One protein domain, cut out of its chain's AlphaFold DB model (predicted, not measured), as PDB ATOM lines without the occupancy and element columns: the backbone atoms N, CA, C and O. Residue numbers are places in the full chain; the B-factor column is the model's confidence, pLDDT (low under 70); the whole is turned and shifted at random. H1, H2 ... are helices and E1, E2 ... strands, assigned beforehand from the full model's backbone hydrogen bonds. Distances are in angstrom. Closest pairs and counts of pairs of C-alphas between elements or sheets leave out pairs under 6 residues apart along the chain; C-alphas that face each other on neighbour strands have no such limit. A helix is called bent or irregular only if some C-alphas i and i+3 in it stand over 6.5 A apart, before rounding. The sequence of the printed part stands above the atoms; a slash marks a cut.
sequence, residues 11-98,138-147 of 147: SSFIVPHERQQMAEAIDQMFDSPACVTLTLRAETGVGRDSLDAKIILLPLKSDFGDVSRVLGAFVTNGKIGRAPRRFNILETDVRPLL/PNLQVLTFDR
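Overview. This is residues 11 to 98 and 138 to 147 of the 147 residues of the protein "PAS domain protein" of Nereida ignava (UniProt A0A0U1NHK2). One twisted sheet of five antiparallel strands has a single helix, H1, over one face, running along the strands; the other face is bare. The hairpin links E1 to E2 and E2 to E3 reach out at opposite ends of the long axis. The 98 printed residues run H1 E1 E2 E3 E4 E5, with sheet order E4 E1 E2 E3 E5, and the class is mixed, helices and strands. The whole is compact, radius of gyration of the C-alphas 14.3 A, yet a rod in outline, 50 by 24 by 21 A.

Along the chain. Begin with E3, residues 67 to 78, 33.7 A long, from C-alpha 67 at (32.742, 50.632, 11.857). E2 is residues 51 to 61, 33.0 A; E1, 34 to 42, 25.4 A; E4, 87 to 96, 24.7 A, bending by 65 degrees at residue 90. E5, 139 to 146, 22.9 A, ends at (30.187, 52.414, 2.973). Find H1, residues 16 to 31, 23.8 A, from (9.393, 57.739, 1.531); it is irregular, C-alphas 17 and 20 being 7.1 A apart.

Arrangement. E1 E2 E3 form a meander, each strand the antiparallel neighbour of the one before; look for N 38 and O 55 at 2.8 A, and N 58 and O 71 at 2.8 A. E4 beside E1 makes a Greek key, the fourth strand neighbouring the first: N 37 and O 93, 2.8 A. E5 neighbours E3: N 72 and O 143, 2.8 A. H1 is on the sheet, making two layers, a helix on one face, at a height over the sheet of 8.0 A; it lies over E1, E2 and, only just, with 3 C-alphas, E4. Its closest C-alphas to E4 are Glu 18 and Ile 89, 7.0 A. In H1, 10 of 12 O i to N i+4 pairs are within hydrogen-bond range.

Size, cuts and confidence. The C-alphas farthest apart, Val 46 and Phe 64, are 50.5 A apart. Residues 99 to 137 are not printed; C-alphas 98 and 138 stand 29.7 A apart across the cut. Of the links printed whole, none is long. Residues 138 to 147 have pLDDT under 70.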
ATOM      1  N   SER A  11      17.561  52.936   1.170       91.25
ATOM      2  CA  SER A  11      16.275  53.600   1.416       91.25
ATOM      3  C   SER A  11      15.363  53.667   0.187       91.25
ATOM      4  O   SER A  11      14.168  53.935   0.323       91.25
ATOM      5  N   SER A  12      15.880  53.374  -1.011       90.19
ATOM      6  CA  SER A  12      15.092  53.287  -2.250       90.19
ATOM      7  C   SER A  12      14.071  52.150  -2.225       90.19
ATOM      8  O   SER A  12      13.033  52.250  -2.887       90.19
ATOM      9  N   PHE A  13      14.338  51.089  -1.454       89.94
ATOM     10  CA  PHE A  13      13.398  49.984  -1.258       89.94
ATOM     11  C   PHE A  13      12.282  50.327  -0.268       89.94
ATOM     12  O   PHE A  13      11.247  49.667  -0.281       89.94
ATOM     13  N   ILE A  14      12.459  51.363   0.552       93.94
ATOM     14  CA  ILE A  14      11.510  51.760   1.592       93.94
ATOM     15  C   ILE A  14      10.614  52.897   1.089       93.94
ATOM     16  O   ILE A  14      11.024  53.758   0.291       93.94
ATOM     17  N   VAL A  15       9.358  52.899   1.530       94.38
ATOM     18  CA  VAL A  15       8.433  54.007   1.276       94.38
ATOM     19  C   VAL A  15       8.986  55.330   1.826       94.38
ATOM     20  O   VAL A  15       9.639  55.338   2.867       94.38
ATOM     21  N   PRO A  16       8.750  56.477   1.159       93.94
ATOM     22  CA  PRO A  16       9.393  57.739   1.531       93.94
ATOM     23  C   PRO A  16       9.233  58.162   2.997       93.94
ATOM     24  O   PRO A  16      10.177  58.706   3.556       93.94
ATOM     25  N   HIS A  17       8.074  57.904   3.606       94.19
ATOM     26  CA  HIS A  17       7.749  58.371   4.955       94.19
ATOM     27  C   HIS A  17       8.423  57.563   6.077       94.19
ATOM     28  O   HIS A  17       8.526  58.062   7.189       94.19
ATOM     29  N   GLU A  18       8.943  56.366   5.792       95.50
ATOM     30  CA  GLU A  18       9.625  55.513   6.783       95.50
ATOM     31  C   GLU A  18      11.148  55.485   6.598       95.50
ATOM     32  O   GLU A  18      11.877  54.842   7.352       95.50
ATOM     33  N   ARG A  19      11.677  56.212   5.606       94.81
ATOM     34  CA  ARG A  19      13.129  56.277   5.372       94.81
ATOM     35  C   ARG A  19      13.887  56.852   6.560       94.81
ATOM     36  O   ARG A  19      15.010  56.426   6.795       94.81
ATOM     37  N   GLN A  20      13.270  57.787   7.284       94.38
ATOM     38  CA  GLN A  20      13.852  58.380   8.485       94.38
ATOM     39  C   GLN A  20      14.041  57.329   9.587       94.38
ATOM     40  O   GLN A  20      15.132  57.209  10.125       94.38
ATOM     41  N   GLN A  21      13.026  56.496   9.834       93.69
ATOM     42  CA  GLN A  21      13.110  55.396  10.799       93.69
ATOM     43  C   GLN A  21      14.231  54.412  10.438       93.69
ATOM     44  O   GLN A  21      14.971  53.948  11.304       93.69
ATOM     45  N   MET A  22      14.377  54.093   9.149       94.38
ATOM     46  CA  MET A  22      15.465  53.228   8.696       94.38
ATOM     47  C   MET A  22      16.840  53.881   8.891       94.38
ATOM     48  O   MET A  22      17.780  53.194   9.281       94.38
ATOM     49  N   ALA A  23      16.962  55.182   8.609       93.06
ATOM     50  CA  ALA A  23      18.206  55.924   8.796       93.06
ATOM     51  C   ALA A  23      18.627  55.931  10.269       93.06
ATOM     52  O   ALA A  23      19.759  55.572  10.566       93.06
ATOM     53  N   GLU A  24      17.698  56.203  11.185       93.81
ATOM     54  CA  GLU A  24      17.955  56.194  12.632       93.81
ATOM     55  C   GLU A  24      18.438  54.827  13.134       93.81
ATOM     56  O   GLU A  24      19.395  54.753  13.903       93.81
ATOM     57  N   ALA A  25      17.833  53.729  12.665       93.00
ATOM     58  CA  ALA A  25      18.273  52.381  13.028       93.00
ATOM     59  C   ALA A  25      19.692  52.066  12.516       93.00
ATOM     60  O   ALA A  25      20.463  51.377  13.186       93.00
ATOM     61  N   ILE A  26      20.039  52.564  11.327       92.06
ATOM     62  CA  ILE A  26      21.368  52.393  10.733       92.06
ATOM     63  C   ILE A  26      22.402  53.260  11.463       92.06
ATOM     64  O   ILE A  26      23.469  52.750  11.798       92.06
ATOM     65  N   ASP A  27      22.086  54.522  11.760       91.50
ATOM     66  CA  ASP A  27      22.954  55.421  12.530       91.50
ATOM     67  C   ASP A  27      23.240  54.842  13.922       91.50
ATOM     68  O   ASP A  27      24.398  54.751  14.332       91.50
ATOM     69  N   GLN A  28      22.210  54.323  14.605       89.88
ATOM     70  CA  GLN A  28      22.366  53.650  15.895       89.88
ATOM     71  C   GLN A  28      23.323  52.450  15.820       89.88
ATOM     72  O   GLN A  28      24.113  52.241  16.741       89.88
ATOM     73  N   MET A  29      23.277  51.676  14.732       90.69
ATOM     74  CA  MET A  29      24.197  50.557  14.499       90.69
ATOM     75  C   MET A  29      25.648  51.008  14.324       90.69
ATOM     76  O   MET A  29      26.554  50.269  14.712       90.69
ATOM     77  N   PHE A  30      25.885  52.175  13.722       87.50
ATOM     78  CA  PHE A  30      27.234  52.713  13.561       87.50
ATOM     79  C   PHE A  30      27.775  53.310  14.865       87.50
ATOM     80  O   PHE A  30      28.939  53.080  15.190       87.50
ATOM     81  N   ASP A  31      26.940  54.021  15.627       88.38
ATOM     82  CA  ASP A  31      27.331  54.628  16.908       88.38
ATOM     83  C   ASP A  31      27.562  53.576  18.003       88.38
ATOM     84  O   ASP A  31      28.487  53.677  18.815       88.38
ATOM     85  N   SER A  32      26.727  52.538  18.025       87.62
ATOM     86  CA  SER A  32      26.859  51.390  18.916       87.62
ATOM     87  C   SER A  32      26.741  50.111  18.091       87.62
ATOM     88  O   SER A  32      25.625  49.745  17.721       87.62
ATOM     89  N   PRO A  33      27.863  49.416  17.797       88.44
ATOM     90  CA  PRO A  33      27.879  48.258  16.908       88.44
ATOM     91  C   PRO A  33      26.779  47.245  17.240       88.44
ATOM     92  O   PRO A  33      26.855  46.515  18.230       88.44
ATOM     93  N   ALA A  34      25.748  47.204  16.398       92.25
ATOM     94  CA  ALA A  34      24.553  46.392  16.588       92.25
ATOM     95  C   ALA A  34      24.132  45.725  15.275       92.25
ATOM     96  O   ALA A  34      24.245  46.297  14.200       92.25
ATOM     97  N   CYS A  35      23.616  44.505  15.351       94.00
ATOM     98  CA  CYS A  35      22.912  43.879  14.241       94.00
ATOM     99  C   CYS A  35      21.530  44.526  14.094       94.00
ATOM    100  O   CYS A  35      20.769  44.553  15.060       94.00
ATOM    101  N   VAL A  36      21.171  44.959  12.884       96.25
ATOM    102  CA  VAL A  36      19.834  45.504  12.589       96.25
ATOM    103  C   VAL A  36      19.074  44.533  11.706       96.25
ATOM    104  O   VAL A  36      19.575  44.094  10.673       96.25
ATOM    105  N   THR A  37      17.852  44.189  12.095       96.94
ATOM    106  CA  THR A  37      16.941  43.368  11.297       96.94
ATOM    107  C   THR A  37      15.640  44.124  11.068       96.94
ATOM    108  O   THR A  37      15.007  44.571  12.017       96.94
ATOM    109  N   LEU A  38      15.221  44.241   9.808       97.12
ATOM    110  CA  LEU A  38      13.969  44.890   9.419       97.12
ATOM    111  C   LEU A  38      13.013  43.853   8.835       97.12
ATOM    112  O   LEU A  38      13.352  43.171   7.860       97.12
ATOM    113  N   THR A  39      11.813  43.753   9.400       97.50
ATOM    114  CA  THR A  39      10.702  42.994   8.814       97.50
ATOM    115  C   THR A  39       9.879  43.939   7.949       97.50
ATOM    116  O   THR A  39       9.460  44.999   8.408       97.50
ATOM    117  N   LEU A  40       9.647  43.570   6.692       96.75
ATOM    118  CA  LEU A  40       9.130  44.469   5.666       96.75
ATOM    119  C   LEU A  40       7.919  43.880   4.936       96.75
ATOM    120  O   LEU A  40       7.841  42.669   4.715       96.75
ATOM    121  N   ARG A  41       7.015  44.741   4.455       95.75
ATOM    122  CA  ARG A  41       5.892  44.343   3.587       95.75
ATOM    123  C   ARG A  41       5.642  45.349   2.475       95.75
ATOM    124  O   ARG A  41       5.557  46.545   2.719       95.75
ATOM    125  N   ALA A  42       5.503  44.866   1.245       93.62
ATOM    126  CA  ALA A  42       5.245  45.721   0.095       93.62
ATOM    127  C   ALA A  42       3.798  46.219   0.054       93.62
ATOM    128  O   ALA A  42       2.868  45.489   0.402       93.62
ATOM    129  N   GLU A  43       3.603  47.419  -0.490       88.94
ATOM    130  CA  GLU A  43       2.271  47.974  -0.747       88.94
ATOM    131  C   GLU A  43       1.460  47.054  -1.679       88.94
ATOM    132  O   GLU A  43       1.946  46.621  -2.731       88.94
ATOM    133  N   THR A  44       0.214  46.744  -1.333       87.12
ATOM    134  CA  THR A  44      -0.675  45.905  -2.155       87.12
ATOM    135  C   THR A  44      -1.492  46.740  -3.135       87.12
ATOM    136  O   THR A  44      -1.788  47.905  -2.888       87.12
ATOM    137  N   GLY A  45      -1.886  46.150  -4.262       84.81
ATOM    138  CA  GLY A  45      -2.748  46.815  -5.239       84.81
ATOM    139  C   GLY A  45      -3.089  45.919  -6.425       84.81
ATOM    140  O   GLY A  45      -2.702  44.751  -6.469       84.81
ATOM    141  N   VAL A  46      -3.782  46.466  -7.423       82.44
ATOM    142  CA  VAL A  46      -4.128  45.721  -8.645       82.44
ATOM    143  C   VAL A  46      -2.847  45.244  -9.350       82.44
ATOM    144  O   VAL A  46      -1.990  46.052  -9.716       82.44
ATOM    145  N   GLY A  47      -2.688  43.924  -9.511       80.69
ATOM    146  CA  GLY A  47      -1.479  43.305 -10.083       80.69
ATOM    147  C   GLY A  47      -0.250  43.309  -9.158       80.69
ATOM    148  O   GLY A  47       0.885  43.146  -9.621       80.69
ATOM    149  N   ARG A  48      -0.461  43.541  -7.858       84.94
ATOM    150  CA  ARG A  48       0.562  43.638  -6.811       84.94
ATOM    151  C   ARG A  48       0.144  42.795  -5.610       84.94
ATOM    152  O   ARG A  48      -0.392  43.319  -4.633       84.94
ATOM    153  N   ASP A  49       0.419  41.496  -5.715       87.00
ATOM    154  CA  ASP A  49       0.226  40.532  -4.631       87.00
ATOM    155  C   ASP A  49       1.000  40.946  -3.366       87.00
ATOM    156  O   ASP A  49       1.975  41.714  -3.423       87.00
ATOM    157  N   SER A  50       0.579  40.395  -2.225       89.50
ATOM    158  CA  SER A  50       1.316  40.509  -0.969       89.50
ATOM    159  C   SER A  50       2.740  39.985  -1.150       89.50
ATOM    160  O   SER A  50       2.962  38.868  -1.631       89.50
ATOM    161  N   LEU A  51       3.704  40.814  -0.769       92.88
ATOM    162  CA  LEU A  51       5.120  40.503  -0.851       92.88
ATOM    163  C   LEU A  51       5.755  40.917   0.468       92.88
ATOM    164  O   LEU A  51       5.867  42.109   0.752       92.88
ATOM    165  N   ASP A  52       6.151  39.930   1.255       95.12
ATOM    166  CA  ASP A  52       6.893  40.153   2.485       95.12
ATOM    167  C   ASP A  52       8.392  40.152   2.170       95.12
ATOM    168  O   ASP A  52       8.854  39.560   1.184       95.12
ATOM    169  N   ALA A  53       9.166  40.841   2.994       94.62
ATOM    170  CA  ALA A  53      10.606  40.879   2.871       94.62
ATOM    171  C   ALA A  53      11.279  40.999   4.234       94.62
ATOM    172  O   ALA A  53      10.657  41.352   5.234       94.62
ATOM    173  N   LYS A  54      12.568  40.680   4.266       95.94
ATOM    174  CA  LYS A  54      13.402  40.843   5.449       95.94
ATOM    175  C   LYS A  54      14.760  41.380   5.037       95.94
ATOM    176  O   LYS A  54      15.319  40.935   4.032       95.94
ATOM    177  N   ILE A  55      15.264  42.336   5.805       95.44
ATOM    178  CA  ILE A  55      16.634  42.836   5.698       95.44
ATOM    179  C   ILE A  55      17.358  42.489   6.990       95.44
ATOM    180  O   ILE A  55      16.794  42.647   8.070       95.44
ATOM    181  N   ILE A  56      18.603  42.047   6.876       95.31
ATOM    182  CA  ILE A  56      19.561  42.031   7.982       95.31
ATOM    183  C   ILE A  56      20.777  42.860   7.582       95.31
ATOM    184  O   ILE A  56      21.230  42.765   6.441       95.31
ATOM    185  N   LEU A  57      21.272  43.675   8.508       94.75
ATOM    186  CA  LEU A  57      22.448  44.525   8.372       94.75
ATOM    187  C   LEU A  57      23.420  44.196   9.504       94.75
ATOM    188  O   LEU A  57      23.042  44.161  10.678       94.75
ATOM    189  N   LEU A  58      24.667  43.934   9.129       94.25
ATOM    190  CA  LEU A  58      25.745  43.545  10.026       94.25
ATOM    191  C   LEU A  58      26.900  44.541   9.874       94.25
ATOM    192  O   LEU A  58      27.478  44.621   8.784       94.25
ATOM    193  N   PRO A  59      27.246  45.300  10.926       92.19
ATOM    194  CA  PRO A  59      28.363  46.229  10.875       92.19
ATOM    195  C   PRO A  59      29.686  45.464  10.790       92.19
ATOM    196  O   PRO A  59      29.886  44.455  11.468       92.19
ATOM    197  N   LEU A  60      30.602  45.960   9.965       90.75
ATOM    198  CA  LEU A  60      31.954  45.439   9.806       90.75
ATOM    199  C   LEU A  60      32.952  46.466  10.333       90.75
ATOM    200  O   LEU A  60      32.864  47.656  10.017       90.75
ATOM    201  N   LYS A  61      33.926  45.991  11.108       87.75
ATOM    202  CA  LYS A  61      35.062  46.810  11.527       87.75
ATOM    203  C   LYS A  61      36.075  46.921  10.391       87.75
ATOM    204  O   LYS A  61      36.340  45.949   9.684       87.75
ATOM    205  N   SER A  62      36.628  48.113  10.243       87.31
ATOM    206  CA  SER A  62      37.826  48.399   9.464       87.31
ATOM    207  C   SER A  62      39.075  47.911  10.205       87.31
ATOM    208  O   SER A  62      39.024  47.617  11.401       87.31
ATOM    209  N   ASP A  63      40.217  47.908   9.523       86.31
ATOM    210  CA  ASP A  63      41.519  47.564  10.111       86.31
ATOM    211  C   ASP A  63      41.917  48.525  11.248       86.31
ATOM    212  O   ASP A  63      42.632  48.148  12.172       86.31
ATOM    213  N   PHE A  64      41.405  49.761  11.214       84.56
ATOM    214  CA  PHE A  64      41.605  50.781  12.252       84.56
ATOM    215  C   PHE A  64      40.638  50.655  13.443       84.56
ATOM    216  O   PHE A  64      40.727  51.429  14.391       84.56
ATOM    217  N   GLY A  65      39.729  49.675  13.426       81.31
ATOM    218  CA  GLY A  65      38.776  49.413  14.510       81.31
ATOM    219  C   GLY A  65      37.447  50.168  14.408       81.31
ATOM    220  O   GLY A  65      36.503  49.805  15.112       81.31
ATOM    221  N   ASP A  66      37.338  51.145  13.508       84.50
ATOM    222  CA  ASP A  66      36.097  51.879  13.244       84.50
ATOM    223  C   ASP A  66      35.097  51.043  12.436       84.50
ATOM    224  O   ASP A  66      35.477  50.273  11.551       84.50
ATOM    225  N   VAL A  67      33.799  51.223  12.688       87.00
ATOM    226  CA  VAL A  67      32.742  50.632  11.857       87.00
ATOM    227  C   VAL A  67      32.475  51.554  10.670       87.00
ATOM    228  O   VAL A  67      31.782  52.558  10.800       87.00
ATOM    229  N   SER A  68      33.028  51.214   9.507       84.25
ATOM    230  CA  SER A  68      32.875  52.007   8.274       84.25
ATOM    231  C   SER A  68      32.037  51.319   7.199       84.25
ATOM    232  O   SER A  68      31.612  51.963   6.242       84.25
ATOM    233  N   ARG A  69      31.787  50.013   7.346       89.56
ATOM    234  CA  ARG A  69      31.136  49.180   6.331       89.56
ATOM    235  C   ARG A  69      30.033  48.336   6.930       89.56
ATOM    236  O   ARG A  69      30.079  47.973   8.103       89.56
ATOM    237  N   VAL A  70      29.066  47.971   6.097       90.88
ATOM    238  CA  VAL A  70      27.948  47.106   6.485       90.88
ATOM    239  C   VAL A  70      27.770  46.004   5.454       90.88
ATOM    240  O   VAL A  70      27.729  46.267   4.249       90.88
ATOM    241  N   LEU A  71      27.616  44.776   5.946       91.88
ATOM    242  CA  LEU A  71      27.152  43.640   5.166       91.88
ATOM    243  C   LEU A  71      25.639  43.500   5.335       91.88
ATOM    244  O   LEU A  71      25.144  43.253   6.433       91.88
ATOM    245  N   GLY A  72      24.904  43.647   4.239       91.50
ATOM    246  CA  GLY A  72      23.457  43.496   4.205       91.50
ATOM    247  C   GLY A  72      23.016  42.254   3.444       91.50
ATOM    248  O   GLY A  72      23.619  41.891   2.435       91.50
ATOM    249  N   ALA A  73      21.919  41.639   3.877       92.00
ATOM    250  CA  ALA A  73      21.184  40.657   3.090       92.00
ATOM    251  C   ALA A  73      19.706  41.041   3.010       92.00
ATOM    252  O   ALA A  73      19.067  41.309   4.026       92.00
ATOM    253  N   PHE A  74      19.167  41.044   1.794       91.62
ATOM    254  CA  PHE A  74      17.761  41.309   1.511       91.62
ATOM    255  C   PHE A  74      17.112  40.070   0.908       91.62
ATOM    256  O   PHE A  74      17.600  39.529  -0.087       91.62
ATOM    257  N   VAL A  75      16.003  39.634   1.500       91.81
ATOM    258  CA  VAL A  75      15.216  38.499   1.020       91.81
ATOM    259  C   VAL A  75      13.758  38.897   0.866       91.81
ATOM    260  O   VAL A  75      13.211  39.640   1.673       91.81
ATOM    261  N   THR A  76      13.117  38.377  -0.176       92.31
ATOM    262  CA  THR A  76      11.685  38.563  -0.439       92.31
ATOM    263  C   THR A  76      10.986  37.211  -0.474       92.31
ATOM    264  O   THR A  76      11.520  36.247  -1.028       92.31
ATOM    265  N   ASN A  77       9.780  37.146   0.086       92.00
ATOM    266  CA  ASN A  77       8.907  35.982   0.036       92.00
ATOM    267  C   ASN A  77       7.550  36.382  -0.554       92.00
ATOM    268  O   ASN A  77       6.866  37.268  -0.050       92.00
ATOM    269  N   GLY A  78       7.174  35.750  -1.666       88.75
ATOM    270  CA  GLY A  78       5.953  36.073  -2.399       88.75
ATOM    271  C   GLY A  78       6.174  36.145  -3.905       88.75
ATOM    272  O   GLY A  78       7.225  35.768  -4.428       88.75
ATOM    273  N   LYS A  79       5.139  36.540  -4.650       86.12
ATOM    274  CA  LYS A  79       5.295  36.898  -6.068       86.12
ATOM    275  C   LYS A  79       5.629  38.387  -6.120       86.12
ATOM    276  O   LYS A  79       4.879  39.192  -5.589       86.12
ATOM    277  N   ILE A  80       6.740  38.756  -6.761       83.06
ATOM    278  CA  ILE A  80       7.159  40.167  -6.842       83.06
ATOM    279  C   ILE A  80       6.087  41.019  -7.544       83.06
ATOM    280  O   ILE A  80       5.842  42.155  -7.141       83.06
ATOM    281  N   GLY A  81       5.426  40.460  -8.565       83.81
ATOM    282  CA  GLY A  81       4.401  41.154  -9.342       83.81
ATOM    283  C   GLY A  81       4.974  42.341 -10.120       83.81
ATOM    284  O   GLY A  81       6.107  42.295 -10.607       83.81
ATOM    285  N   ARG A  82       4.189  43.415 -10.241       84.00
ATOM    286  CA  ARG A  82       4.561  44.623 -10.993       84.00
ATOM    287  C   ARG A  82       5.602  45.476 -10.251       84.00
ATOM    288  O   ARG A  82       5.285  46.085  -9.230       84.00
ATOM    289  N   ALA A  83       6.815  45.562 -10.798       82.75
ATOM    290  CA  ALA A  83       7.907  46.401 -10.294       82.75
ATOM    291  C   ALA A  83       7.740  47.903 -10.656       82.75
ATOM    292  O   ALA A  83       7.012  48.209 -11.606       82.75
ATOM    293  N   PRO A  84       8.423  48.834  -9.949       85.94
ATOM    294  CA  PRO A  84       9.157  48.629  -8.692       85.94
ATOM    295  C   PRO A  84       8.211  48.375  -7.506       85.94
ATOM    296  O   PRO A  84       7.039  48.756  -7.534       85.94
ATOM    297  N   ARG A  85       8.720  47.705  -6.465       88.38
ATOM    298  CA  ARG A  85       7.996  47.438  -5.211       88.38
ATOM    299  C   ARG A  85       8.714  48.172  -4.083       88.38
ATOM    300  O   ARG A  85       9.907  47.950  -3.895       88.38
ATOM    301  N   ARG A  86       7.991  49.040  -3.378       91.38
ATOM    302  CA  ARG A  86       8.450  49.675  -2.140       91.38
ATOM    303  C   ARG A  86       7.823  48.961  -0.955       91.38
ATOM    304  O   ARG A  86       6.723  48.416  -1.083       91.38
ATOM    305  N   PHE A  87       8.544  48.956   0.153       95.06
ATOM    306  CA  PHE A  87       8.184  48.247   1.366       95.06
ATOM    307  C   PHE A  87       7.948  49.219   2.514       95.06
ATOM    308  O   PHE A  87       8.673  50.205   2.641       95.06
ATOM    309  N   ASN A  88       6.953  48.887   3.328       96.38
ATOM    310  CA  ASN A  88       6.765  49.442   4.654       96.38
ATOM    311  C   ASN A  88       7.543  48.600   5.679       96.38
ATOM    312  O   ASN A  88       7.686  47.383   5.494       96.38
ATOM    313  N   ILE A  89       8.004  49.226   6.753       96.62
ATOM    314  CA  ILE A  89       8.693  48.647   7.897       96.62
ATOM    315  C   ILE A  89       7.633  48.217   8.906       96.62
ATOM    316  O   ILE A  89       6.913  49.028   9.478       96.62
ATOM    317  N   LEU A  90       7.520  46.908   9.109       96.88
ATOM    318  CA  LEU A  90       6.618  46.334  10.105       96.88
ATOM    319  C   LEU A  90       7.277  46.248  11.480       96.88
ATOM    320  O   LEU A  90       6.611  46.407  12.496       96.88
ATOM    321  N   GLU A  91       8.575  45.954  11.504       97.12
ATOM    322  CA  GLU A  91       9.337  45.736  12.728       97.12
ATOM    323  C   GLU A  91      10.806  46.087  12.497       97.12
ATOM    324  O   GLU A  91      11.361  45.784  11.435       97.12
ATOM    325  N   THR A  92      11.422  46.667  13.525       97.06
ATOM    326  CA  THR A  92      12.849  46.980  13.585       97.06
ATOM    327  C   THR A  92      13.427  46.338  14.844       97.06
ATOM    328  O   THR A  92      13.093  46.749  15.951       97.06
ATOM    329  N   ASP A  93      14.293  45.342  14.670       96.00
ATOM    330  CA  ASP A  93      15.049  44.694  15.747       96.00
ATOM    331  C   ASP A  93      16.498  45.182  15.701       96.00
ATOM    332  O   ASP A  93      17.195  44.984  14.701       96.00
ATOM    333  N   VAL A  94      16.951  45.823  16.778       94.75
ATOM    334  CA  VAL A  94      18.337  46.272  16.945       94.75
ATOM    335  C   VAL A  94      18.947  45.483  18.093       94.75
ATOM    336  O   VAL A  94      18.621  45.704  19.260       94.75
ATOM    337  N   ARG A  95      19.847  44.556  17.766       94.12
ATOM    338  CA  ARG A  95      20.560  43.740  18.753       94.12
ATOM    339  C   ARG A  95      22.010  44.187  18.873       94.12
ATOM    340  O   ARG A  95      22.769  43.970  17.928       94.12
ATOM    341  N   PRO A  96      22.427  44.739  20.026       91.19
ATOM    342  CA  PRO A  96      23.825  45.065  20.274       91.19
ATOM    343  C   PRO A  96      24.722  43.847  20.052       91.19
ATOM    344  O   PRO A  96      24.403  42.740  20.496       91.19
ATOM    345  N   LEU A  97      25.850  44.048  19.377       86.88
ATOM    346  CA  LEU A  97      26.894  43.036  19.337       86.88
ATOM    347  C   LEU A  97      27.611  43.063  20.688       86.88
ATOM    348  O   LEU A  97      27.917  44.135  21.217       86.88
ATOM    349  N   LEU A  98      27.877  41.891  21.272       75.69
ATOM    350  CA  LEU A  98      28.745  41.830  22.444       75.69
ATOM    351  C   LEU A  98      30.084  42.457  22.043       75.69
ATOM    352  O   LEU A  98      30.662  42.075  21.025       75.69
ATOM    353  N   PRO A 138      14.111  31.811  -2.603       52.31
ATOM    354  CA  PRO A 138      14.240  33.133  -2.007       52.31
ATOM    355  C   PRO A 138      15.230  33.949  -2.843       52.31
ATOM    356  O   PRO A 138      16.327  33.486  -3.152       52.31
ATOM    357  N   ASN A 139      14.838  35.157  -3.249       59.66
ATOM    358  CA  ASN A 139      15.744  36.067  -3.950       59.66
ATOM    359  C   ASN A 139      16.620  36.753  -2.901       59.66
ATOM    360  O   ASN A 139      16.191  37.754  -2.328       59.66
ATOM    361  N   LEU A 140      17.792  36.178  -2.625       58.38
ATOM    362  CA  LEU A 140      18.796  36.750  -1.733       58.38
ATOM    363  C   LEU A 140      19.664  37.745  -2.506       58.38
ATOM    364  O   LEU A 140      20.237  37.400  -3.540       58.38
ATOM    365  N   GLN A 141      19.778  38.966  -1.998       65.38
ATOM    366  CA  GLN A 141      20.708  39.966  -2.514       65.38
ATOM    367  C   GLN A 141      21.626  40.423  -1.384       65.38
ATOM    368  O   GLN A 141      21.140  40.867  -0.344       65.38
ATOM    369  N   VAL A 142      22.938  40.288  -1.592       68.88
ATOM    370  CA  VAL A 142      23.953  40.849  -0.695       68.88
ATOM    371  C   VAL A 142      24.181  42.300  -1.089       68.88
ATOM    372  O   VAL A 142      24.350  42.604  -2.271       68.88
ATOM    373  N   LEU A 143      24.155  43.187  -0.103       67.62
ATOM    374  CA  LEU A 143      24.317  44.620  -0.293       67.62
ATOM    375  C   LEU A 143      25.484  45.094   0.572       67.62
ATOM    376  O   LEU A 143      25.536  44.780   1.758       67.62
ATOM    377  N   THR A 144      26.402  45.844  -0.026       64.00
ATOM    378  CA  THR A 144      27.529  46.454   0.681       64.00
ATOM    379  C   THR A 144      27.316  47.955   0.712       64.00
ATOM    380  O   THR A 144      27.039  48.553  -0.330       64.00
ATOM    381  N   PHE A 145      27.457  48.552   1.891       64.12
ATOM    382  CA  PHE A 145      27.369  49.995   2.080       64.12
ATOM    383  C   PHE A 145      28.618  50.491   2.799       64.12
ATOM    384  O   PHE A 145      29.126  49.814   3.695       64.12
ATOM    385  N   ASP A 146      29.089  51.656   2.375       61.72
ATOM    386  CA  ASP A 146      30.187  52.414   2.973       61.72
ATOM    387  C   ASP A 146      29.601  53.770   3.409       61.72
ATOM    388  O   ASP A 146      28.609  54.216   2.814       61.72
ATOM    389  N   ARG A 147      30.140  54.358   4.480       61.94
ATOM    390  CA  ARG A 147      29.691  55.654   5.014       61.94
ATOM    391  C   ARG A 147      30.281  56.826   4.234       61.94
ATOM    392  O   ARG A 147      31.485  56.776   3.920       61.94
TER     393      ARG A 147